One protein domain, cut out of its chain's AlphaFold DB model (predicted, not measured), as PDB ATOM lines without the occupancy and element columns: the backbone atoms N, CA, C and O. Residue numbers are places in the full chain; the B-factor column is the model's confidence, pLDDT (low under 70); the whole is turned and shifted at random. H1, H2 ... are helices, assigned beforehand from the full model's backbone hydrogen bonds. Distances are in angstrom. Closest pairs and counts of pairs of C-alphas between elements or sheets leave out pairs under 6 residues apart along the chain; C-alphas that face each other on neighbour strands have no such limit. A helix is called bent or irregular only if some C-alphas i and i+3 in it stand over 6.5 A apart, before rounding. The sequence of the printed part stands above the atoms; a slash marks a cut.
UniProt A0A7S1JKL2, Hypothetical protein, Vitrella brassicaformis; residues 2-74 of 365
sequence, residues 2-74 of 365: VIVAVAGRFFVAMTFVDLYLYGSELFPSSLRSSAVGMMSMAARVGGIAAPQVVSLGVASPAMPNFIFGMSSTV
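This is residues 2 to 74 of the 365 residues of the protein "Hypothetical protein" of Vitrella brassicaformis (UniProt A0A7S1JKL2). Two long helices, H1 and H2, meet near one end as a narrow, open V, and at H2's other end the short helix H3 folds back along it as a hairpin. The printed part has 73 residues with three named helices, H1, H2, H3, and no named strand: all helix. It is loose, with a radius of gyration of the C-alphas of 15.5 A, and elongated, spanning 48 by 26 by 19 A.

H1, residues 2 to 25, begins at C-alpha 2 (-135.730, 393.300, -27.446) and is 35.1 A long. H2, residues 29 to 56, is 41.5 A long, with a kink of 27 degrees near residue 49; it is only just irregular, C-alphas 48 and 51 being 6.6 A apart. H3, residues 63 to 74, is 16.4 A long and ends at C-alpha 74 (-130.071, 416.424, -28.536).

H1 and H2 are close but not clearly touching, closest at the C-alphas of Gly 23 and Arg 32, 6.5 A; they run opposite ways at a shallow tilt of 23 degrees. H2, with residues 53 to 56 alone, touches residues 63 to 67 of H3, closest at the C-alphas of Val 53 and Pro 64, 5.6 A; this hairpin has a shallow tilt of 28 degrees, opposite ways. H1 and H3 are apart. Every O i to N i+4 pair is within hydrogen-bond range in H1 and H3, and 20 of 24 in H2.

The C-alphas of Pro 28 and Ala 59, the two farthest apart, are 48.2 A apart. The printed part has no cut and no long link. Residues 27 to 28 and 30 to 31 are under pLDDT 70.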
ATOM      1  N   VAL A   2    -134.602 393.171 -28.410       87.62
ATOM      2  CA  VAL A   2    -135.730 393.300 -27.446       87.62
ATOM      3  C   VAL A   2    -135.388 394.032 -26.137       87.62
ATOM      4  O   VAL A   2    -136.096 394.966 -25.781       87.62
ATOM      5  N   ILE A   3    -134.275 393.697 -25.472       92.50
ATOM      6  CA  ILE A   3    -133.828 394.347 -24.219       92.50
ATOM      7  C   ILE A   3    -133.751 395.884 -24.349       92.50
ATOM      8  O   ILE A   3    -134.194 396.599 -23.456       92.50
ATOM      9  N   VAL A   4    -133.250 396.401 -25.476       85.00
ATOM     10  CA  VAL A   4    -133.130 397.848 -25.737       85.00
ATOM     11  C   VAL A   4    -134.503 398.486 -25.973       85.00
ATOM     12  O   VAL A   4    -134.752 399.590 -25.501       85.00
ATOM     13  N   ALA A   5    -135.419 397.782 -26.643       83.62
ATOM     14  CA  ALA A   5    -136.786 398.260 -26.864       83.62
ATOM     15  C   ALA A   5    -137.607 398.302 -25.559       83.62
ATOM     16  O   ALA A   5    -138.353 399.253 -25.326       83.62
ATOM     17  N   VAL A   6    -137.429 397.307 -24.681       90.88
ATOM     18  CA  VAL A   6    -138.041 397.276 -23.342       90.88
ATOM     19  C   VAL A   6    -137.460 398.381 -22.455       90.88
ATOM     20  O   VAL A   6    -138.224 399.117 -21.838       90.88
ATOM     21  N   ALA A   7    -136.135 398.566 -22.451       89.50
ATOM     22  CA  ALA A   7    -135.492 399.663 -21.729       89.50
ATOM     23  C   ALA A   7    -135.987 401.040 -22.211       89.50
ATOM     24  O   ALA A   7    -136.352 401.879 -21.393       89.50
ATOM     25  N   GLY A   8    -136.083 401.256 -23.529       85.69
ATOM     26  CA  GLY A   8    -136.621 402.494 -24.101       85.69
ATOM     27  C   GLY A   8    -138.060 402.783 -23.654       85.69
ATOM     28  O   GLY A   8    -138.355 403.899 -23.230       85.69
ATOM     29  N   ARG A   9    -138.941 401.770 -23.666       84.81
ATOM     30  CA  ARG A   9    -140.316 401.897 -23.146       84.81
ATOM     31  C   ARG A   9    -140.349 402.207 -21.642       84.81
ATOM     32  O   ARG A   9    -141.162 403.026 -21.224       84.81
ATOM     33  N   PHE A  10    -139.453 401.619 -20.848       89.88
ATOM     34  CA  PHE A  10    -139.344 401.896 -19.410       89.88
ATOM     35  C   PHE A  10    -138.915 403.345 -19.116       89.88
ATOM     36  O   PHE A  10    -139.551 404.008 -18.299       89.88
ATOM     37  N   PHE A  11    -137.900 403.870 -19.814       87.19
ATOM     38  CA  PHE A  11    -137.466 405.262 -19.631       87.19
ATOM     39  C   PHE A  11    -138.565 406.270 -19.995       87.19
ATOM     40  O   PHE A  11    -138.812 407.192 -19.225       87.19
ATOM     41  N   VAL A  12    -139.280 406.062 -21.110       84.75
ATOM     42  CA  VAL A  12    -140.415 406.925 -21.497       84.75
ATOM     43  C   VAL A  12    -141.521 406.917 -20.433       84.75
ATOM     44  O   VAL A  12    -142.091 407.967 -20.141       84.75
ATOM     45  N   ALA A  13    -141.798 405.762 -19.819       85.88
ATOM     46  CA  ALA A  13    -142.773 405.658 -18.737       85.88
ATOM     47  C   ALA A  13    -142.323 406.401 -17.463       85.88
ATOM     48  O   ALA A  13    -143.124 407.140 -16.894       85.88
ATOM     49  N   MET A  14    -141.056 406.263 -17.047       88.94
ATOM     50  CA  MET A  14    -140.518 407.010 -15.897       88.94
ATOM     51  C   MET A  14    -140.583 408.521 -16.122       88.94
ATOM     52  O   MET A  14    -141.224 409.209 -15.337       88.94
ATOM     53  N   THR A  15    -140.051 409.032 -17.238       84.81
ATOM     54  CA  THR A  15    -140.037 410.480 -17.509       84.81
ATOM     55  C   THR A  15    -141.441 411.098 -17.532       84.81
ATOM     56  O   THR A  15    -141.606 412.255 -17.147       84.81
ATOM     57  N   PHE A  16    -142.474 410.346 -17.933       80.00
ATOM     58  CA  PHE A  16    -143.859 410.819 -17.851       80.00
ATOM     59  C   PHE A  16    -144.380 410.896 -16.405       80.00
ATOM     60  O   PHE A  16    -145.042 411.872 -16.051       80.00
ATOM     61  N   VAL A  17    -144.054 409.912 -15.559       86.06
ATOM     62  CA  VAL A  17    -144.384 409.934 -14.123       86.06
ATOM     63  C   VAL A  17    -143.648 411.073 -13.417       86.06
ATOM     64  O   VAL A  17    -144.291 411.851 -12.714       86.06
ATOM     65  N   ASP A  18    -142.344 411.223 -13.660       82.56
ATOM     66  CA  ASP A  18    -141.506 412.267 -13.060       82.56
ATOM     67  C   ASP A  18    -142.030 413.668 -13.417       82.56
ATOM     68  O   ASP A  18    -142.247 414.499 -12.536       82.56
ATOM     69  N   LEU A  19    -142.340 413.912 -14.698       80.75
ATOM     70  CA  LEU A  19    -142.922 415.174 -15.170       80.75
ATOM     71  C   LEU A  19    -144.289 415.468 -14.526       80.75
ATOM     72  O   LEU A  19    -144.591 416.618 -14.206       80.75
ATOM     73  N   TYR A  20    -145.125 414.445 -14.329       76.62
ATOM     74  CA  TYR A  20    -146.467 414.593 -13.761       76.62
ATOM     75  C   TYR A  20    -146.467 414.769 -12.231       76.62
ATOM     76  O   TYR A  20    -147.352 415.453 -11.696       76.62
ATOM     77  N   LEU A  21    -145.475 414.187 -11.548       83.50
ATOM     78  CA  LEU A  21    -145.210 414.330 -10.115       83.50
ATOM     79  C   LEU A  21    -144.585 415.696  -9.809       83.50
ATOM     80  O   LEU A  21    -145.175 416.481  -9.069       83.50
ATOM     81  N   TYR A  22    -143.471 416.037 -10.458       75.38
ATOM     82  CA  TYR A  22    -142.802 417.332 -10.295       75.38
ATOM     83  C   TYR A  22    -143.733 418.487 -10.704       75.38
ATOM     84  O   TYR A  22    -143.880 419.479  -9.993       75.38
ATOM     85  N   GLY A  23    -144.499 418.301 -11.788       75.81
ATOM     86  CA  GLY A  23    -145.578 419.202 -12.204       75.81
ATOM     87  C   GLY A  23    -146.867 419.134 -11.364       75.81
ATOM     88  O   GLY A  23    -147.869 419.743 -11.749       75.81
ATOM     89  N   SER A  24    -146.891 418.374 -10.263       76.38
ATOM     90  CA  SER A  24    -147.917 418.454  -9.205       76.38
ATOM     91  C   SER A  24    -147.432 419.206  -7.965       76.38
ATOM     92  O   SER A  24    -148.244 419.816  -7.276       76.38
ATOM     93  N   GLU A  25    -146.122 419.192  -7.714       80.62
ATOM     94  CA  GLU A  25    -145.493 419.807  -6.541       80.62
ATOM     95  C   GLU A  25    -145.088 421.264  -6.812       80.62
ATOM     96  O   GLU A  25    -145.274 422.126  -5.955       80.62
ATOM     97  N   LEU A  26    -144.579 421.561  -8.015       70.94
ATOM     98  CA  LEU A  26    -144.014 422.875  -8.344       70.94
ATOM     99  C   LEU A  26    -145.018 423.879  -8.938       70.94
ATOM    100  O   LEU A  26    -144.755 425.083  -8.928       70.94
ATOM    101  N   PHE A  27    -146.147 423.415  -9.487       68.69
ATOM    102  CA  PHE A  27    -147.030 424.243 -10.318       68.69
ATOM    103  C   PHE A  27    -148.494 424.283  -9.843       68.69
ATOM    104  O   PHE A  27    -149.080 423.236  -9.561       68.69
ATOM    105  N   PRO A  28    -149.152 425.464  -9.856       61.66
ATOM    106  CA  PRO A  28    -150.597 425.554  -9.676       61.66
ATOM    107  C   PRO A  28    -151.355 424.860 -10.821       61.66
ATOM    108  O   PRO A  28    -150.886 424.759 -11.959       61.66
ATOM    109  N   SER A  29    -152.578 424.415 -10.527       70.94
ATOM    110  CA  SER A  29    -153.385 423.528 -11.381       70.94
ATOM    111  C   SER A  29    -153.705 424.055 -12.789       70.94
ATOM    112  O   SER A  29    -153.989 423.254 -13.679       70.94
ATOM    113  N   SER A  30    -153.590 425.364 -13.035       65.81
ATOM    114  CA  SER A  30    -153.722 425.989 -14.362       65.81
ATOM    115  C   SER A  30    -152.602 425.620 -15.350       65.81
ATOM    116  O   SER A  30    -152.826 425.599 -16.563       65.81
ATOM    117  N   LEU A  31    -151.401 425.299 -14.861       66.00
ATOM    118  CA  LEU A  31    -150.282 424.863 -15.705       66.00
ATOM    119  C   LEU A  31    -150.338 423.355 -15.997       66.00
ATOM    120  O   LEU A  31    -149.912 422.915 -17.064       66.00
ATOM    121  N   ARG A  32    -150.929 422.566 -15.092       73.88
ATOM    122  CA  ARG A  32    -151.060 421.103 -15.215       73.88
ATOM    123  C   ARG A  32    -151.881 420.686 -16.439       73.88
ATOM    124  O   ARG A  32    -151.452 419.816 -17.193       73.88
ATOM    125  N   SER A  33    -153.021 421.336 -16.679       76.06
ATOM    126  CA  SER A  33    -153.838 421.117 -17.885       76.06
ATOM    127  C   SER A  33    -153.098 421.532 -19.163       76.06
ATOM    128  O   SER A  33    -153.105 420.802 -20.155       76.06
ATOM    129  N   SER A  34    -152.384 422.660 -19.115       77.62
ATOM    130  CA  SER A  34    -151.563 423.162 -20.223       77.62
ATOM    131  C   SER A  34    -150.452 422.173 -20.611       77.62
ATOM    132  O   SER A  34    -150.248 421.910 -21.797       77.62
ATOM    133  N   ALA A  35    -149.781 421.558 -19.631       71.31
ATOM    134  CA  ALA A  35    -148.745 420.548 -19.857       71.31
ATOM    135  C   ALA A  35    -149.281 419.282 -20.556       71.31
ATOM    136  O   ALA A  35    -148.668 418.806 -21.513       71.31
ATOM    137  N   VAL A  36    -150.453 418.774 -20.152       78.38
ATOM    138  CA  VAL A  36    -151.107 417.617 -20.802       78.38
ATOM    139  C   VAL A  36    -151.524 417.939 -22.247       78.38
ATOM    140  O   VAL A  36    -151.389 417.097 -23.141       78.38
ATOM    141  N   GLY A  37    -151.949 419.178 -22.515       80.12
ATOM    142  CA  GLY A  37    -152.190 419.667 -23.876       80.12
ATOM    143  C   GLY A  37    -150.922 419.648 -24.740       80.12
ATOM    144  O   GLY A  37    -150.931 419.095 -25.841       80.12
ATOM    145  N   MET A  38    -149.804 420.167 -24.220       76.81
ATOM    146  CA  MET A  38    -148.512 420.155 -24.924       76.81
ATOM    147  C   MET A  38    -147.981 418.733 -25.169       76.81
ATOM    148  O   MET A  38    -147.511 418.449 -26.270       76.81
ATOM    149  N   MET A  39    -148.117 417.821 -24.198       78.06
ATOM    150  CA  MET A  39    -147.793 416.391 -24.348       78.06
ATOM    151  C   MET A  39    -148.590 415.763 -25.503       78.06
ATOM    152  O   MET A  39    -148.031 415.088 -26.369       78.06
ATOM    153  N   SER A  40    -149.894 416.048 -25.564       78.44
ATOM    154  CA  SER A  40    -150.790 415.558 -26.618       78.44
ATOM    155  C   SER A  40    -150.398 416.091 -28.002       78.44
ATOM    156  O   SER A  40    -150.410 415.353 -28.989       78.44
ATOM    157  N   MET A  41    -149.992 417.361 -28.088       84.62
ATOM    158  CA  MET A  41    -149.495 417.980 -29.322       84.62
ATOM    159  C   MET A  41    -148.143 417.390 -29.759       84.62
ATOM    160  O   MET A  41    -147.966 417.092 -30.941       84.62
ATOM    161  N   ALA A  42    -147.225 417.128 -28.823       80.88
ATOM    162  CA  ALA A  42    -145.957 416.448 -29.100       80.88
ATOM    163  C   ALA A  42    -146.167 415.016 -29.630       80.88
ATOM    164  O   ALA A  42    -145.532 414.624 -30.611       80.88
ATOM    165  N   ALA A  43    -147.119 414.265 -29.065       78.69
ATOM    166  CA  ALA A  43    -147.486 412.936 -29.557       78.69
ATOM    167  C   ALA A  43    -148.014 412.969 -31.007       78.69
ATOM    168  O   ALA A  43    -147.643 412.120 -31.821       78.69
ATOM    169  N   ARG A  44    -148.812 413.985 -31.376       82.75
ATOM    170  CA  ARG A  44    -149.267 414.180 -32.769       82.75
ATOM    171  C   ARG A  44    -148.109 414.496 -33.719       82.75
ATOM    172  O   ARG A  44    -148.081 413.947 -34.817       82.75
ATOM    173  N   VAL A  45    -147.131 415.307 -33.303       82.12
ATOM    174  CA  VAL A  45    -145.909 415.560 -34.094       82.12
ATOM    175  C   VAL A  45    -145.104 414.272 -34.297       82.12
ATOM    176  O   VAL A  45    -144.687 413.994 -35.420       82.12
ATOM    177  N   GLY A  46    -144.955 413.443 -33.257       82.38
ATOM    178  CA  GLY A  46    -144.325 412.122 -33.366       82.38
ATOM    179  C   GLY A  46    -145.028 411.208 -34.378       82.38
ATOM    180  O   GLY A  46    -144.371 410.621 -35.236       82.38
ATOM    181  N   GLY A  47    -146.364 411.157 -34.341       83.69
ATOM    182  CA  GLY A  47    -147.173 410.396 -35.301       83.69
ATOM    183  C   GLY A  47    -147.053 410.881 -36.752       83.69
ATOM    184  O   GLY A  47    -147.060 410.063 -37.665       83.69
ATOM    185  N   ILE A  48    -146.886 412.189 -36.978       87.06
ATOM    186  CA  ILE A  48    -146.659 412.767 -38.318       87.06
ATOM    187  C   ILE A  48    -145.223 412.504 -38.807       87.06
ATOM    188  O   ILE A  48    -145.007 412.269 -39.998       87.06
ATOM    189  N   ALA A  49    -144.237 412.506 -37.905       81.69
ATOM    190  CA  ALA A  49    -142.839 412.227 -38.236       81.69
ATOM    191  C   ALA A  49    -142.584 410.742 -38.564       81.69
ATOM    192  O   ALA A  49    -141.776 410.443 -39.445       81.69
ATOM    193  N   ALA A  50    -143.285 409.817 -37.900       83.12
ATOM    194  CA  ALA A  50    -143.113 408.372 -38.070       83.12
ATOM    195  C   ALA A  50    -143.125 407.888 -39.544       83.12
ATOM    196  O   ALA A  50    -142.125 407.296 -39.960       83.12
ATOM    197  N   PRO A  51    -144.157 408.156 -40.378       85.69
ATOM    198  CA  PRO A  51    -144.170 407.701 -41.771       85.69
ATOM    199  C   PRO A  51    -143.075 408.349 -42.633       85.69
ATOM    200  O   PRO A  51    -142.555 407.702 -43.542       85.69
ATOM    201  N   GLN A  52    -142.670 409.591 -42.339       83.50
ATOM    202  CA  GLN A  52    -141.568 410.238 -43.063       83.50
ATOM    203  C   GLN A  52    -140.233 409.541 -42.771       83.50
ATOM    204  O   GLN A  52    -139.491 409.217 -43.696       83.50
ATOM    205  N   VAL A  53    -139.948 409.242 -41.499       82.69
ATOM    206  CA  VAL A  53    -138.707 408.559 -41.102       82.69
ATOM    207  C   VAL A  53    -138.671 407.107 -41.605       82.69
ATOM    208  O   VAL A  53    -137.612 406.639 -42.020       82.69
ATOM    209  N   VAL A  54    -139.817 406.415 -41.667       82.94
ATOM    210  CA  VAL A  54    -139.925 405.086 -42.303       82.94
ATOM    211  C   VAL A  54    -139.626 405.152 -43.805       82.94
ATOM    212  O   VAL A  54    -138.875 404.315 -44.303       82.94
ATOM    213  N   SER A  55    -140.126 406.168 -44.518       82.94
ATOM    214  CA  SER A  55    -139.844 406.370 -45.950       82.94
ATOM    215  C   SER A  55    -138.341 406.544 -46.238       82.94
ATOM    216  O   SER A  55    -137.801 405.930 -47.159       82.94
ATOM    217  N   LEU A  56    -137.614 407.278 -45.384       78.31
ATOM    218  CA  LEU A  56    -136.149 407.397 -45.475       78.31
ATOM    219  C   LEU A  56    -135.408 406.065 -45.221       78.31
ATOM    220  O   LEU A  56    -134.269 405.900 -45.664       78.31
ATOM    221  N   GLY A  57    -136.041 405.098 -44.548       79.31
ATOM    222  CA  GLY A  57    -135.485 403.766 -44.290       79.31
ATOM    223  C   GLY A  57    -135.282 402.905 -45.542       79.31
ATOM    224  O   GLY A  57    -134.469 401.983 -45.507       79.31
ATOM    225  N   VAL A  58    -135.944 403.229 -46.661       78.62
ATOM    226  CA  VAL A  58    -135.805 402.505 -47.942       78.62
ATOM    227  C   VAL A  58    -134.374 402.590 -48.495       78.62
ATOM    228  O   VAL A  58    -133.897 401.643 -49.114       78.62
ATOM    229  N   ALA A  59    -133.654 403.687 -48.229       79.31
ATOM    230  CA  ALA A  59    -132.261 403.845 -48.650       79.31
ATOM    231  C   ALA A  59    -131.268 403.066 -47.764       79.31
ATOM    232  O   ALA A  59    -130.238 402.608 -48.254       79.31
ATOM    233  N   SER A  60    -131.548 402.919 -46.461       80.44
ATOM    234  CA  SER A  60    -130.838 401.981 -45.576       80.44
ATOM    235  C   SER A  60    -131.567 401.781 -44.232       80.44
ATOM    236  O   SER A  60    -132.046 402.754 -43.642       80.44
ATOM    237  N   PRO A  61    -131.569 400.559 -43.660       77.94
ATOM    238  CA  PRO A  61    -132.294 400.257 -42.418       77.94
ATOM    239  C   PRO A  61    -131.682 400.892 -41.151       77.94
ATOM    240  O   PRO A  61    -132.313 400.913 -40.093       77.94
ATOM    241  N   ALA A  62    -130.454 401.417 -41.228       82.06
ATOM    242  CA  ALA A  62    -129.772 402.048 -40.096       82.06
ATOM    243  C   ALA A  62    -130.164 403.526 -39.893       82.06
ATOM    244  O   ALA A  62    -130.251 403.980 -38.751       82.06
ATOM    245  N   MET A  63    -130.443 404.262 -40.978       83.44
ATOM    246  CA  MET A  63    -130.790 405.692 -40.948       83.44
ATOM    247  C   MET A  63    -131.924 406.069 -39.977       83.44
ATOM    248  O   MET A  63    -131.693 406.955 -39.152       83.44
ATOM    249  N   PRO A  64    -133.116 405.433 -39.994       83.75
ATOM    250  CA  PRO A  64    -134.223 405.853 -39.128       83.75
ATOM    251  C   PRO A  64    -133.879 405.735 -37.636       83.75
ATOM    252  O   PRO A  64    -134.179 406.635 -36.852       83.75
ATOM    253  N   ASN A  65    -133.171 404.668 -37.255       82.88
ATOM    254  CA  ASN A  65    -132.708 404.447 -35.884       82.88
ATOM    255  C   ASN A  65    -131.703 405.523 -35.439       82.88
ATOM    256  O   ASN A  65    -131.774 406.006 -34.309       82.88
ATOM    257  N   PHE A  66    -130.793 405.933 -36.330       87.06
ATOM    258  CA  PHE A  66    -129.822 406.988 -36.040       87.06
ATOM    259  C   PHE A  66    -130.486 408.365 -35.892       87.06
ATOM    260  O   PHE A  66    -130.143 409.107 -34.976       87.06
ATOM    261  N   ILE A  67    -131.479 408.684 -36.733       87.44
ATOM    262  CA  ILE A  67    -132.230 409.948 -36.667       87.44
ATOM    263  C   ILE A  67    -132.965 410.076 -35.324       87.44
ATOM    264  O   ILE A  67    -132.781 411.079 -34.635       87.44
ATOM    265  N   PHE A  68    -133.726 409.052 -34.912       83.88
ATOM    266  CA  PHE A  68    -134.426 409.059 -33.619       83.88
ATOM    267  C   PHE A  68    -133.468 409.072 -32.417       83.88
ATOM    268  O   PHE A  68    -133.715 409.786 -31.442       83.88
ATOM    269  N   GLY A  69    -132.360 408.323 -32.488       86.38
ATOM    270  CA  GLY A  69    -131.327 408.327 -31.449       86.38
ATOM    271  C   GLY A  69    -130.714 409.715 -31.260       86.38
ATOM    272  O   GLY A  69    -130.733 410.254 -30.155       86.38
ATOM    273  N   MET A  70    -130.257 410.339 -32.350       88.94
ATOM    274  CA  MET A  70    -129.662 411.677 -32.316       88.94
ATOM    275  C   MET A  70    -130.659 412.753 -31.873       88.94
ATOM    276  O   MET A  70    -130.298 413.598 -31.055       88.94
ATOM    277  N   SER A  71    -131.914 412.727 -32.344       85.69
ATOM    278  CA  SER A  71    -132.917 413.712 -31.914       85.69
ATOM    279  C   SER A  71    -133.247 413.581 -30.426       85.69
ATOM    280  O   SER A  71    -133.361 414.592 -29.738       85.69
ATOM    281  N   SER A  72    -133.342 412.350 -29.907       86.50
ATOM    282  CA  SER A  72    -133.549 412.097 -28.477       86.50
ATOM    283  C   SER A  72    -132.344 412.534 -27.635       86.50
ATOM    284  O   SER A  72    -132.529 413.181 -26.606       86.50
ATOM    285  N   THR A  73    -131.110 412.277 -28.091       89.12
ATOM    286  CA  THR A  73    -129.891 412.737 -27.400       89.12
ATOM    287  C   THR A  73    -129.785 414.263 -27.374       89.12
ATOM    288  O   THR A  73    -129.481 414.827 -26.326       89.12
ATOM    289  N   VAL A  74    -130.079 414.950 -28.484       88.38
ATOM    290  CA  VAL A  74    -130.071 416.424 -28.536       88.38
ATOM    291  C   VAL A  74    -131.175 417.015 -27.655       88.38
ATOM    292  O   VAL A  74    -130.905 417.965 -26.927       88.38
TER     293      VAL A  74